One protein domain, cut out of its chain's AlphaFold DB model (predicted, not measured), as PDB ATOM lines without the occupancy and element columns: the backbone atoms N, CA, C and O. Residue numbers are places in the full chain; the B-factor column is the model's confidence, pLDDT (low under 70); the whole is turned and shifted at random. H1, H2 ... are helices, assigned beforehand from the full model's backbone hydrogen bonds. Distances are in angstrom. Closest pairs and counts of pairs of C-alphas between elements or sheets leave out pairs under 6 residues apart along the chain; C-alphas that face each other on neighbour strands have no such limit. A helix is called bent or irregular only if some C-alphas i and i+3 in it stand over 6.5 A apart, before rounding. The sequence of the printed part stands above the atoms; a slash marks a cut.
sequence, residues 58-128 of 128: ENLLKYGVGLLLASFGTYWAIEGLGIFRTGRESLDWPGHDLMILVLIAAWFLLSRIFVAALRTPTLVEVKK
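AT A GLANCE: This is residues 58 to 128 of the 128 residues of an uncharacterized protein of Kribbella sp. VKM Ac-2541 (UniProt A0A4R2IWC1). Two helices cross as a lopsided X, the first half of H2 packing on the middle of H1, and a loop of residues 85 to 97 joins them. Residues 112 to 128, of which 112 to 117 belong to H2, stick out from this crossed pair as an arm that adds much of the length. The printed part has 71 residues with two named helices, H1 then H2, and no named strand; its class is all helix. It is extended, with a radius of gyration of the C-alphas of 18.7 A and spans of 72 by 24 by 18 A.

IN THESE COORDINATES: H1 is residues 58 to 84, 39.4 A from first to last C-alpha, beginning at C-alpha 58 at (7.254, 25.825, -20.816). H1 is neither bent nor irregular, but only just: C-alphas 80 and 83 are 6.2 A apart. H2 is residues 98 to 117, 28.9 A from C-alpha 98 at (23.397, 8.118, -7.500) to C-alpha 117 at (-5.439, 8.543, -10.027).

HOW THE PARTS SIT: H1 and H2 touch, and their closest C-alphas, those of Ser 71 and Leu 103, are 5.3 A apart. H1 touches H2 with residues 67 to 75 alone, and H2 touches H1 with residues 99 to 108 alone. They run opposite ways at a steep tilt of 54 degrees, 11.9 A from centre to centre. Every O i to N i+4 pair is within hydrogen-bond range in H2; in H1 20 of 23 are.

THE WHOLE: The C-alphas farthest apart, those of Gly 87 and Lys 128, are 72.5 A apart. Without the residues that stand free, 112 to 128, the body spans 44 by 18 by 16 A. The link from H1 to H2, 13 residues, is long. The printed part has no cut and ends at residue 128, the chain's last. Mean pLDDT of the printed part is 85.2; it is under 70 at residue 83, residues 88 to 90 and residues 122 to 128.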
ATOM      1  N   GLU A  58       7.119  25.206 -22.134       88.75
ATOM      2  CA  GLU A  58       7.254  25.825 -20.816       88.75
ATOM      3  C   GLU A  58       6.774  24.903 -19.682       88.75
ATOM      4  O   GLU A  58       7.408  24.829 -18.628       88.75
ATOM      5  N   ASN A  59       5.702  24.140 -19.900       90.69
ATOM      6  CA  ASN A  59       5.175  23.219 -18.893       90.69
ATOM      7  C   ASN A  59       6.124  22.046 -18.624       90.69
ATOM      8  O   ASN A  59       6.250  21.614 -17.480       90.69
ATOM      9  N   LEU A  60       6.813  21.550 -19.658       91.00
ATOM     10  CA  LEU A  60       7.802  20.485 -19.494       91.00
ATOM     11  C   LEU A  60       9.019  21.000 -18.724       91.00
ATOM     12  O   LEU A  60       9.506  20.312 -17.830       91.00
ATOM     13  N   LEU A  61       9.464  22.220 -19.034       90.88
ATOM     14  CA  LEU A  61      10.573  22.859 -18.332       90.88
ATOM     15  C   LEU A  61      10.241  23.047 -16.847       90.88
ATOM     16  O   LEU A  61      11.011  22.622 -15.991       90.88
ATOM     17  N   LYS A  62       9.064  23.603 -16.533       91.00
ATOM     18  CA  LYS A  62       8.600  23.777 -15.146       91.00
ATOM     19  C   LYS A  62       8.515  22.452 -14.396       91.00
ATOM     20  O   LYS A  62       8.944  22.373 -13.249       91.00
ATOM     21  N   TYR A  63       7.989  21.413 -15.042       94.25
ATOM     22  CA  TYR A  63       7.879  20.089 -14.440       94.25
ATOM     23  C   TYR A  63       9.254  19.467 -14.159       94.25
ATOM     24  O   TYR A  63       9.503  19.004 -13.048       94.25
ATOM     25  N   GLY A  64      10.165  19.511 -15.135       94.75
ATOM     26  CA  GLY A  64      11.526  18.998 -14.983       94.75
ATOM     27  C   GLY A  64      12.317  19.743 -13.907       94.75
ATOM     28  O   GLY A  64      12.934  19.112 -13.053       94.75
ATOM     29  N   VAL A  65      12.246  21.076 -13.890       93.44
ATOM     30  CA  VAL A  65      12.888  21.894 -12.848       93.44
ATOM     31  C   VAL A  65      12.299  21.585 -11.471       93.44
ATOM     32  O   VAL A  65      13.054  21.400 -10.523       93.44
ATOM     33  N   GLY A  66      10.975  21.447 -11.357       95.62
ATOM     34  CA  GLY A  66      10.329  21.063 -10.098       95.62
ATOM     35  C   GLY A  66      10.801  19.703  -9.573       95.62
ATOM     36  O   GLY A  66      11.091  19.570  -8.387       95.62
ATOM     37  N   LEU A  67      10.950  18.713 -10.460       96.81
ATOM     38  CA  LEU A  67      11.513  17.396 -10.142       96.81
ATOM     39  C   LEU A  67      12.947  17.482  -9.617       96.81
ATOM     40  O   LEU A  67      13.276  16.852  -8.611       96.81
ATOM     41  N   LEU A  68      13.790  18.271 -10.287       96.19
ATOM     42  CA  LEU A  68      15.173  18.484  -9.871       96.19
ATOM     43  C   LEU A  68      15.226  19.156  -8.494       96.19
ATOM     44  O   LEU A  68      15.887  18.632  -7.601       96.19
ATOM     45  N   LEU A  69      14.483  20.247  -8.289       94.81
ATOM     46  CA  LEU A  69      14.439  20.966  -7.012       94.81
ATOM     47  C   LEU A  69      13.951  20.077  -5.861       94.81
ATOM     48  O   LEU A  69      14.562  20.077  -4.795       94.81
ATOM     49  N   ALA A  70      12.904  19.274  -6.075       96.56
ATOM     50  CA  ALA A  70      12.417  18.335  -5.064       96.56
ATOM     51  C   ALA A  70      13.461  17.258  -4.726       96.56
ATOM     52  O   ALA A  70      13.651  16.919  -3.557       96.56
ATOM     53  N   SER A  71      14.167  16.742  -5.735       96.38
ATOM     54  CA  SER A  71      15.187  15.702  -5.555       96.38
ATOM     55  C   SER A  71      16.405  16.232  -4.808       96.38
ATOM     56  O   SER A  71      16.767  15.681  -3.770       96.38
ATOM     57  N   PHE A  72      16.996  17.333  -5.285       94.50
ATOM     58  CA  PHE A  72      18.138  17.972  -4.630       94.50
ATOM     59  C   PHE A  72      17.777  18.456  -3.224       94.50
ATOM     60  O   PHE A  72      18.525  18.196  -2.287       94.50
ATOM     61  N   GLY A  73      16.613  19.089  -3.054       93.25
ATOM     62  CA  GLY A  73      16.141  19.532  -1.745       93.25
ATOM     63  C   GLY A  73      15.998  18.373  -0.760       93.25
ATOM     64  O   GLY A  73      16.459  18.478   0.370       93.25
ATOM     65  N   THR A  74      15.439  17.239  -1.194       93.88
ATOM     66  CA  THR A  74      15.304  16.043  -0.343       93.88
ATOM     67  C   THR A  74      16.663  15.451   0.021       93.88
ATOM     68  O   THR A  74      16.894  15.137   1.187       93.88
ATOM     69  N   TYR A  75      17.565  15.331  -0.961       93.12
ATOM     70  CA  TYR A  75      18.912  14.796  -0.766       93.12
ATOM     71  C   TYR A  75      19.675  15.584   0.303       93.12
ATOM     72  O   TYR A  75      20.076  15.022   1.323       93.12
ATOM     73  N   TRP A  76      19.786  16.900   0.112       89.38
ATOM     74  CA  TRP A  76      20.524  17.779   1.017       89.38
ATOM     75  C   TRP A  76      19.825  17.991   2.359       89.38
ATOM     76  O   TRP A  76      20.507  18.123   3.372       89.38
ATOM     77  N   ALA A  77      18.487  17.996   2.401       89.50
ATOM     78  CA  ALA A  77      17.764  18.080   3.666       89.50
ATOM     79  C   ALA A  77      18.098  16.889   4.569       89.50
ATOM     80  O   ALA A  77      18.371  17.085   5.747       89.50
ATOM     81  N   ILE A  78      18.113  15.672   4.017       88.56
ATOM     82  CA  ILE A  78      18.417  14.453   4.776       88.56
ATOM     83  C   ILE A  78      19.897  14.379   5.144       88.56
ATOM     84  O   ILE A  78      20.203  14.097   6.299       88.56
ATOM     85  N   GLU A  79      20.799  14.708   4.218       85.62
ATOM     86  CA  GLU A  79      22.239  14.779   4.496       85.62
ATOM     87  C   GLU A  79      22.519  15.759   5.650       85.62
ATOM     88  O   GLU A  79      23.207  15.442   6.624       85.62
ATOM     89  N   GLY A  80      21.873  16.929   5.589       81.25
ATOM     90  CA  GLY A  80      21.959  17.981   6.592       81.25
ATOM     91  C   GLY A  80      21.378  17.601   7.954       81.25
ATOM     92  O   GLY A  80      21.782  18.194   8.950       81.25
ATOM     93  N   LEU A  81      20.495  16.596   8.056       83.44
ATOM     94  CA  LEU A  81      19.988  16.121   9.353       83.44
ATOM     95  C   LEU A  81      21.069  15.448  10.211       83.44
ATOM     96  O   LEU A  81      20.885  15.336  11.428       83.44
ATOM     97  N   GLY A  82      22.199  15.041   9.624       73.44
ATOM     98  CA  GLY A  82      23.330  14.467  10.359       73.44
ATOM     99  C   GLY A  82      23.852  15.357  11.494       73.44
ATOM    100  O   GLY A  82      24.281  14.852  12.533       73.44
ATOM    101  N   ILE A  83      23.697  16.682  11.376       66.56
ATOM    102  CA  ILE A  83      24.103  17.650  12.410       66.56
ATOM    103  C   ILE A  83      23.344  17.489  13.737       66.56
ATOM    104  O   ILE A  83      23.863  17.875  14.785       66.56
ATOM    105  N   PHE A  84      22.123  16.941  13.711       73.69
ATOM    106  CA  PHE A  84      21.282  16.761  14.902       73.69
ATOM    107  C   PHE A  84      21.544  15.433  15.620       73.69
ATOM    108  O   PHE A  84      21.000  15.196  16.701       73.69
ATOM    109  N   ARG A  85      22.362  14.550  15.036       71.19
ATOM    110  CA  ARG A  85      22.693  13.249  15.617       71.19
ATOM    111  C   ARG A  85      23.947  13.372  16.488       71.19
ATOM    112  O   ARG A  85      24.873  14.112  16.170       71.19
ATOM    113  N   THR A  86      24.008  12.603  17.574       70.31
ATOM    114  CA  THR A  86      25.064  12.664  18.606       70.31
ATOM    115  C   THR A  86      26.492  12.473  18.063       70.31
ATOM    116  O   THR A  86      27.440  12.907  18.710       70.31
ATOM    117  N   GLY A  87      26.648  11.861  16.882       70.75
ATOM    118  CA  GLY A  87      27.933  11.665  16.195       70.75
ATOM    119  C   GLY A  87      28.320  12.744  15.171       70.75
ATOM    120  O   GLY A  87      29.448  12.713  14.699       70.75
ATOM    121  N   ARG A  88      27.428  13.693  14.826       64.38
ATOM    122  CA  ARG A  88      27.593  14.679  13.726       64.38
ATOM    123  C   ARG A  88      27.943  14.090  12.350       64.38
ATOM    124  O   ARG A  88      28.362  14.823  11.462       64.38
ATOM    125  N   GLU A  89      27.768  12.789  12.169       69.50
ATOM    126  CA  GLU A  89      27.945  12.137  10.878       69.50
ATOM    127  C   GLU A  89      26.737  12.431   9.993       69.50
ATOM    128  O   GLU A  89      25.586  12.317  10.434       69.50
ATOM    129  N   SER A  90      27.010  12.826   8.751       67.81
ATOM    130  CA  SER A  90      25.984  13.014   7.735       67.81
ATOM    131  C   SER A  90      25.229  11.710   7.476       67.81
ATOM    132  O   SER A  90      25.750  10.609   7.674       67.81
ATOM    133  N   LEU A  91      23.957  11.825   7.092       74.38
ATOM    134  CA  LEU A  91      23.126  10.657   6.823       74.38
ATOM    135  C   LEU A  91      23.505  10.064   5.463       74.38
ATOM    136  O   LEU A  91      22.932  10.450   4.453       74.38
ATOM    137  N   ASP A  92      24.438   9.112   5.452       76.12
ATOM    138  CA  ASP A  92      24.900   8.506   4.203       76.12
ATOM    139  C   ASP A  92      23.731   7.922   3.396       76.12
ATOM    140  O   ASP A  92      23.038   6.981   3.812       76.12
ATOM    141  N   TRP A  93      23.519   8.483   2.208       81.81
ATOM    142  CA  TRP A  93      22.570   7.942   1.253       81.81
ATOM    143  C   TRP A  93      23.115   6.647   0.637       81.81
ATOM    144  O   TRP A  93      24.263   6.608   0.182       81.81
ATOM    145  N   PRO A  94      22.306   5.576   0.537       83.56
ATOM    146  CA  PRO A  94      22.753   4.348  -0.103       83.56
ATOM    147  C   PRO A  94      23.062   4.609  -1.584       83.56
ATOM    148  O   PRO A  94      22.172   4.926  -2.365       83.56
ATOM    149  N   GLY A  95      24.330   4.472  -1.979       82.88
ATOM    150  CA  GLY A  95      24.787   4.782  -3.339       82.88
ATOM    151  C   GLY A  95      25.231   6.235  -3.561       82.88
ATOM    152  O   GLY A  95      25.434   6.612  -4.717       82.88
ATOM    153  N   HIS A  96      25.413   7.020  -2.492       87.19
ATOM    154  CA  HIS A  96      25.884   8.412  -2.528       87.19
ATOM    155  C   HIS A  96      25.080   9.254  -3.540       87.19
ATOM    156  O   HIS A  96      23.846   9.222  -3.548       87.19
ATOM    157  N   ASP A  97      25.761   9.944  -4.455       89.56
ATOM    158  CA  ASP A  97      25.160  10.863  -5.425       89.56
ATOM    159  C   ASP A  97      24.207  10.182  -6.423       89.56
ATOM    160  O   ASP A  97      23.315  10.833  -6.978       89.56
ATOM    161  N   LEU A  98      24.326   8.862  -6.636       92.31
ATOM    162  CA  LEU A  98      23.397   8.118  -7.500       92.31
ATOM    163  C   LEU A  98      21.965   8.163  -6.962       92.31
ATOM    164  O   LEU A  98      21.007   8.038  -7.732       92.31
ATOM    165  N   MET A  99      21.806   8.397  -5.660       92.88
ATOM    166  CA  MET A  99      20.500   8.543  -5.039       92.88
ATOM    167  C   MET A  99      19.717   9.731  -5.599       92.88
ATOM    168  O   MET A  99      18.493   9.668  -5.664       92.88
ATOM    169  N   ILE A 100      20.379  10.780  -6.095       93.50
ATOM    170  CA  ILE A 100      19.688  11.904  -6.744       93.50
ATOM    171  C   ILE A 100      18.906  11.411  -7.971       93.50
ATOM    172  O   ILE A 100      17.757  11.805  -8.168       93.50
ATOM    173  N   LEU A 101      19.472  10.493  -8.764       95.00
ATOM    174  CA  LEU A 101      18.781   9.899  -9.915       95.00
ATOM    175  C   LEU A 101      17.602   9.022  -9.478       95.00
ATOM    176  O   LEU A 101      16.542   9.051 -10.106       95.00
ATOM    177  N   VAL A 102      17.774   8.276  -8.383       94.81
ATOM    178  CA  VAL A 102      16.706   7.461  -7.788       94.81
ATOM    179  C   VAL A 102      15.569   8.348  -7.278       94.81
ATOM    180  O   VAL A 102      14.407   8.052  -7.550       94.81
ATOM    181  N   LEU A 103      15.879   9.463  -6.610       95.38
ATOM    182  CA  LEU A 103      14.899  10.444  -6.144       95.38
ATOM    183  C   LEU A 103      14.146  11.073  -7.317       95.38
ATOM    184  O   LEU A 103      12.919  11.123  -7.282       95.38
ATOM    185  N   ILE A 104      14.842  11.472  -8.388       97.00
ATOM    186  CA  ILE A 104      14.196  11.984  -9.608       97.00
ATOM    187  C   ILE A 104      13.213  10.946 -10.162       97.00
ATOM    188  O   ILE A 104      12.066  11.282 -10.465       97.00
ATOM    189  N   ALA A 105      13.632   9.681 -10.268       96.62
ATOM    190  CA  ALA A 105      12.768   8.604 -10.742       96.62
ATOM    191  C   ALA A 105      11.566   8.377  -9.810       96.62
ATOM    192  O   ALA A 105      10.439   8.236 -10.287       96.62
ATOM    193  N   ALA A 106      11.775   8.397  -8.493       96.25
ATOM    194  CA  ALA A 106      10.725   8.223  -7.494       96.25
ATOM    195  C   ALA A 106       9.685   9.353  -7.554       96.25
ATOM    196  O   ALA A 106       8.487   9.081  -7.654       96.25
ATOM    197  N   TRP A 107      10.127  10.614  -7.574       97.19
ATOM    198  CA  TRP A 107       9.249  11.775  -7.722       97.19
ATOM    199  C   TRP A 107       8.495  11.750  -9.053       97.19
ATOM    200  O   TRP A 107       7.302  12.062  -9.095       97.19
ATOM    201  N   PHE A 108       9.159  11.331 -10.133       97.12
ATOM    202  CA  PHE A 108       8.528  11.196 -11.440       97.12
ATOM    203  C   PHE A 108       7.424  10.134 -11.405       97.12
ATOM    204  O   PHE A 108       6.295  10.415 -11.807       97.12
ATOM    205  N   LEU A 109       7.714   8.940 -10.881       97.00
ATOM    206  CA  LEU A 109       6.734   7.861 -10.738       97.00
ATOM    207  C   LEU A 109       5.548   8.288  -9.870       97.00
ATOM    208  O   LEU A 109       4.401   8.114 -10.280       97.00
ATOM    209  N   LEU A 110       5.812   8.904  -8.717       96.44
ATOM    210  CA  LEU A 110       4.774   9.393  -7.813       96.44
ATOM    211  C   LEU A 110       3.871  10.424  -8.500       96.44
ATOM    212  O   LEU A 110       2.645  10.327  -8.429       96.44
ATOM    213  N   SER A 111       4.461  11.374  -9.231       95.25
ATOM    214  CA  SER A 111       3.700  12.343 -10.018       95.25
ATOM    215  C   SER A 111       2.822  11.659 -11.071       95.25
ATOM    216  O   SER A 111       1.642  11.990 -11.201       95.25
ATOM    217  N   ARG A 112       3.347  10.660 -11.794       95.50
ATOM    218  CA  ARG A 112       2.570   9.894 -12.786       95.50
ATOM    219  C   ARG A 112       1.411   9.131 -12.149       95.50
ATOM    220  O   ARG A 112       0.327   9.123 -12.733       95.50
ATOM    221  N   ILE A 113       1.618   8.545 -10.970       95.88
ATOM    222  CA  ILE A 113       0.568   7.866 -10.198       95.88
ATOM    223  C   ILE A 113      -0.529   8.861  -9.817       95.88
ATOM    224  O   ILE A 113      -1.698   8.599 -10.094       95.88
ATOM    225  N   PHE A 114      -0.177  10.025  -9.265       93.69
ATOM    226  CA  PHE A 114      -1.170  11.042  -8.909       93.69
ATOM    227  C   PHE A 114      -1.943  11.556 -10.119       93.69
ATOM    228  O   PHE A 114      -3.166  11.657 -10.065       93.69
ATOM    229  N   VAL A 115      -1.256  11.830 -11.229       92.94
ATOM    230  CA  VAL A 115      -1.915  12.260 -12.468       92.94
ATOM    231  C   VAL A 115      -2.874  11.188 -12.981       92.94
ATOM    232  O   VAL A 115      -3.940  11.540 -13.471       92.94
ATOM    233  N   ALA A 116      -2.527   9.903 -12.880       92.38
ATOM    234  CA  ALA A 116      -3.406   8.811 -13.292       92.38
ATOM    235  C   ALA A 116      -4.612   8.646 -12.353       92.38
ATOM    236  O   ALA A 116      -5.733   8.495 -12.833       92.38
ATOM    237  N   ALA A 117      -4.397   8.717 -11.037       93.44
ATOM    238  CA  ALA A 117      -5.439   8.543 -10.027       93.44
ATOM    239  C   ALA A 117      -6.441   9.709  -9.985       93.44
ATOM    240  O   ALA A 117      -7.624   9.498  -9.735       93.44
ATOM    241  N   LEU A 118      -5.974  10.934 -10.242       92.00
ATOM    242  CA  LEU A 118      -6.780  12.158 -10.178       92.00
ATOM    243  C   LEU A 118      -7.307  12.605 -11.547       92.00
ATOM    244  O   LEU A 118      -7.916  13.670 -11.656       92.00
ATOM    245  N   ARG A 119      -7.072  11.826 -12.611       88.38
ATOM    246  CA  ARG A 119      -7.594  12.156 -13.939       88.38
ATOM    247  C   ARG A 119      -9.100  11.921 -13.963       88.38
ATOM    248  O   ARG A 119      -9.557  10.795 -14.143       88.38
ATOM    249  N   THR A 120      -9.882  12.985 -13.830       78.06
ATOM    250  CA  THR A 120     -11.328  12.907 -14.042       78.06
ATOM    251  C   THR A 120     -11.599  12.672 -15.535       78.06
ATOM    252  O   THR A 120     -11.079  13.429 -16.362       78.06
ATOM    253  N   PRO A 121     -12.392  11.656 -15.925       71.81
ATOM    254  CA  PRO A 121     -12.839  11.527 -17.303       71.81
ATOM    255  C   PRO A 121     -13.678  12.757 -17.657       71.81
ATOM    256  O   PRO A 121     -14.724  12.999 -17.057       71.81
ATOM    257  N   THR A 122     -13.228  13.549 -18.627       68.38
ATOM    258  CA  THR A 122     -14.072  14.562 -19.267       68.38
ATOM    259  C   THR A 122     -15.217  13.839 -19.962       68.38
ATOM    260  O   THR A 122     -15.014  13.233 -21.016       68.38
ATOM    261  N   LEU A 123     -16.406  13.866 -19.357       61.00
ATOM    262  CA  LEU A 123     -17.642  13.463 -20.012       61.00
ATOM    263  C   LEU A 123     -17.847  14.405 -21.199       61.00
ATOM    264  O   LEU A 123     -18.155  15.582 -21.026       61.00
ATOM    265  N   VAL A 124     -17.607  13.898 -22.407       61.62
ATOM    266  CA  VAL A 124     -18.005  14.580 -23.636       61.62
ATOM    267  C   VAL A 124     -19.528  14.560 -23.642       61.62
ATOM    268  O   VAL A 124     -20.145  13.529 -23.906       61.62
ATOM    269  N   GLU A 125     -20.129  15.685 -23.275       60.03
ATOM    270  CA  GLU A 125     -21.567  15.893 -23.348       60.03
ATOM    271  C   GLU A 125     -21.956  15.923 -24.835       60.03
ATOM    272  O   GLU A 125     -21.865  16.941 -25.522       60.03
ATOM    273  N   VAL A 126     -22.303  14.750 -25.373       57.28
ATOM    274  CA  VAL A 126     -22.855  14.603 -26.722       57.28
ATOM    275  C   VAL A 126     -24.258  15.199 -26.695       57.28
ATOM    276  O   VAL A 126     -25.234  14.528 -26.359       57.28
ATOM    277  N   LYS A 127     -24.354  16.488 -27.024       51.56
ATOM    278  CA  LYS A 127     -25.629  17.162 -27.253       51.56
ATOM    279  C   LYS A 127     -26.220  16.636 -28.569       51.56
ATOM    280  O   LYS A 127     -25.669  16.904 -29.634       51.56
ATOM    281  N   LYS A 128     -27.278  15.825 -28.465       49.41
ATOM    282  CA  LYS A 128     -28.202  15.530 -29.572       49.41
ATOM    283  C   LYS A 128     -29.105  16.727 -29.841       49.41
ATOM    284  O   LYS A 128     -29.402  17.458 -28.869       49.41
TER     285      LYS A 128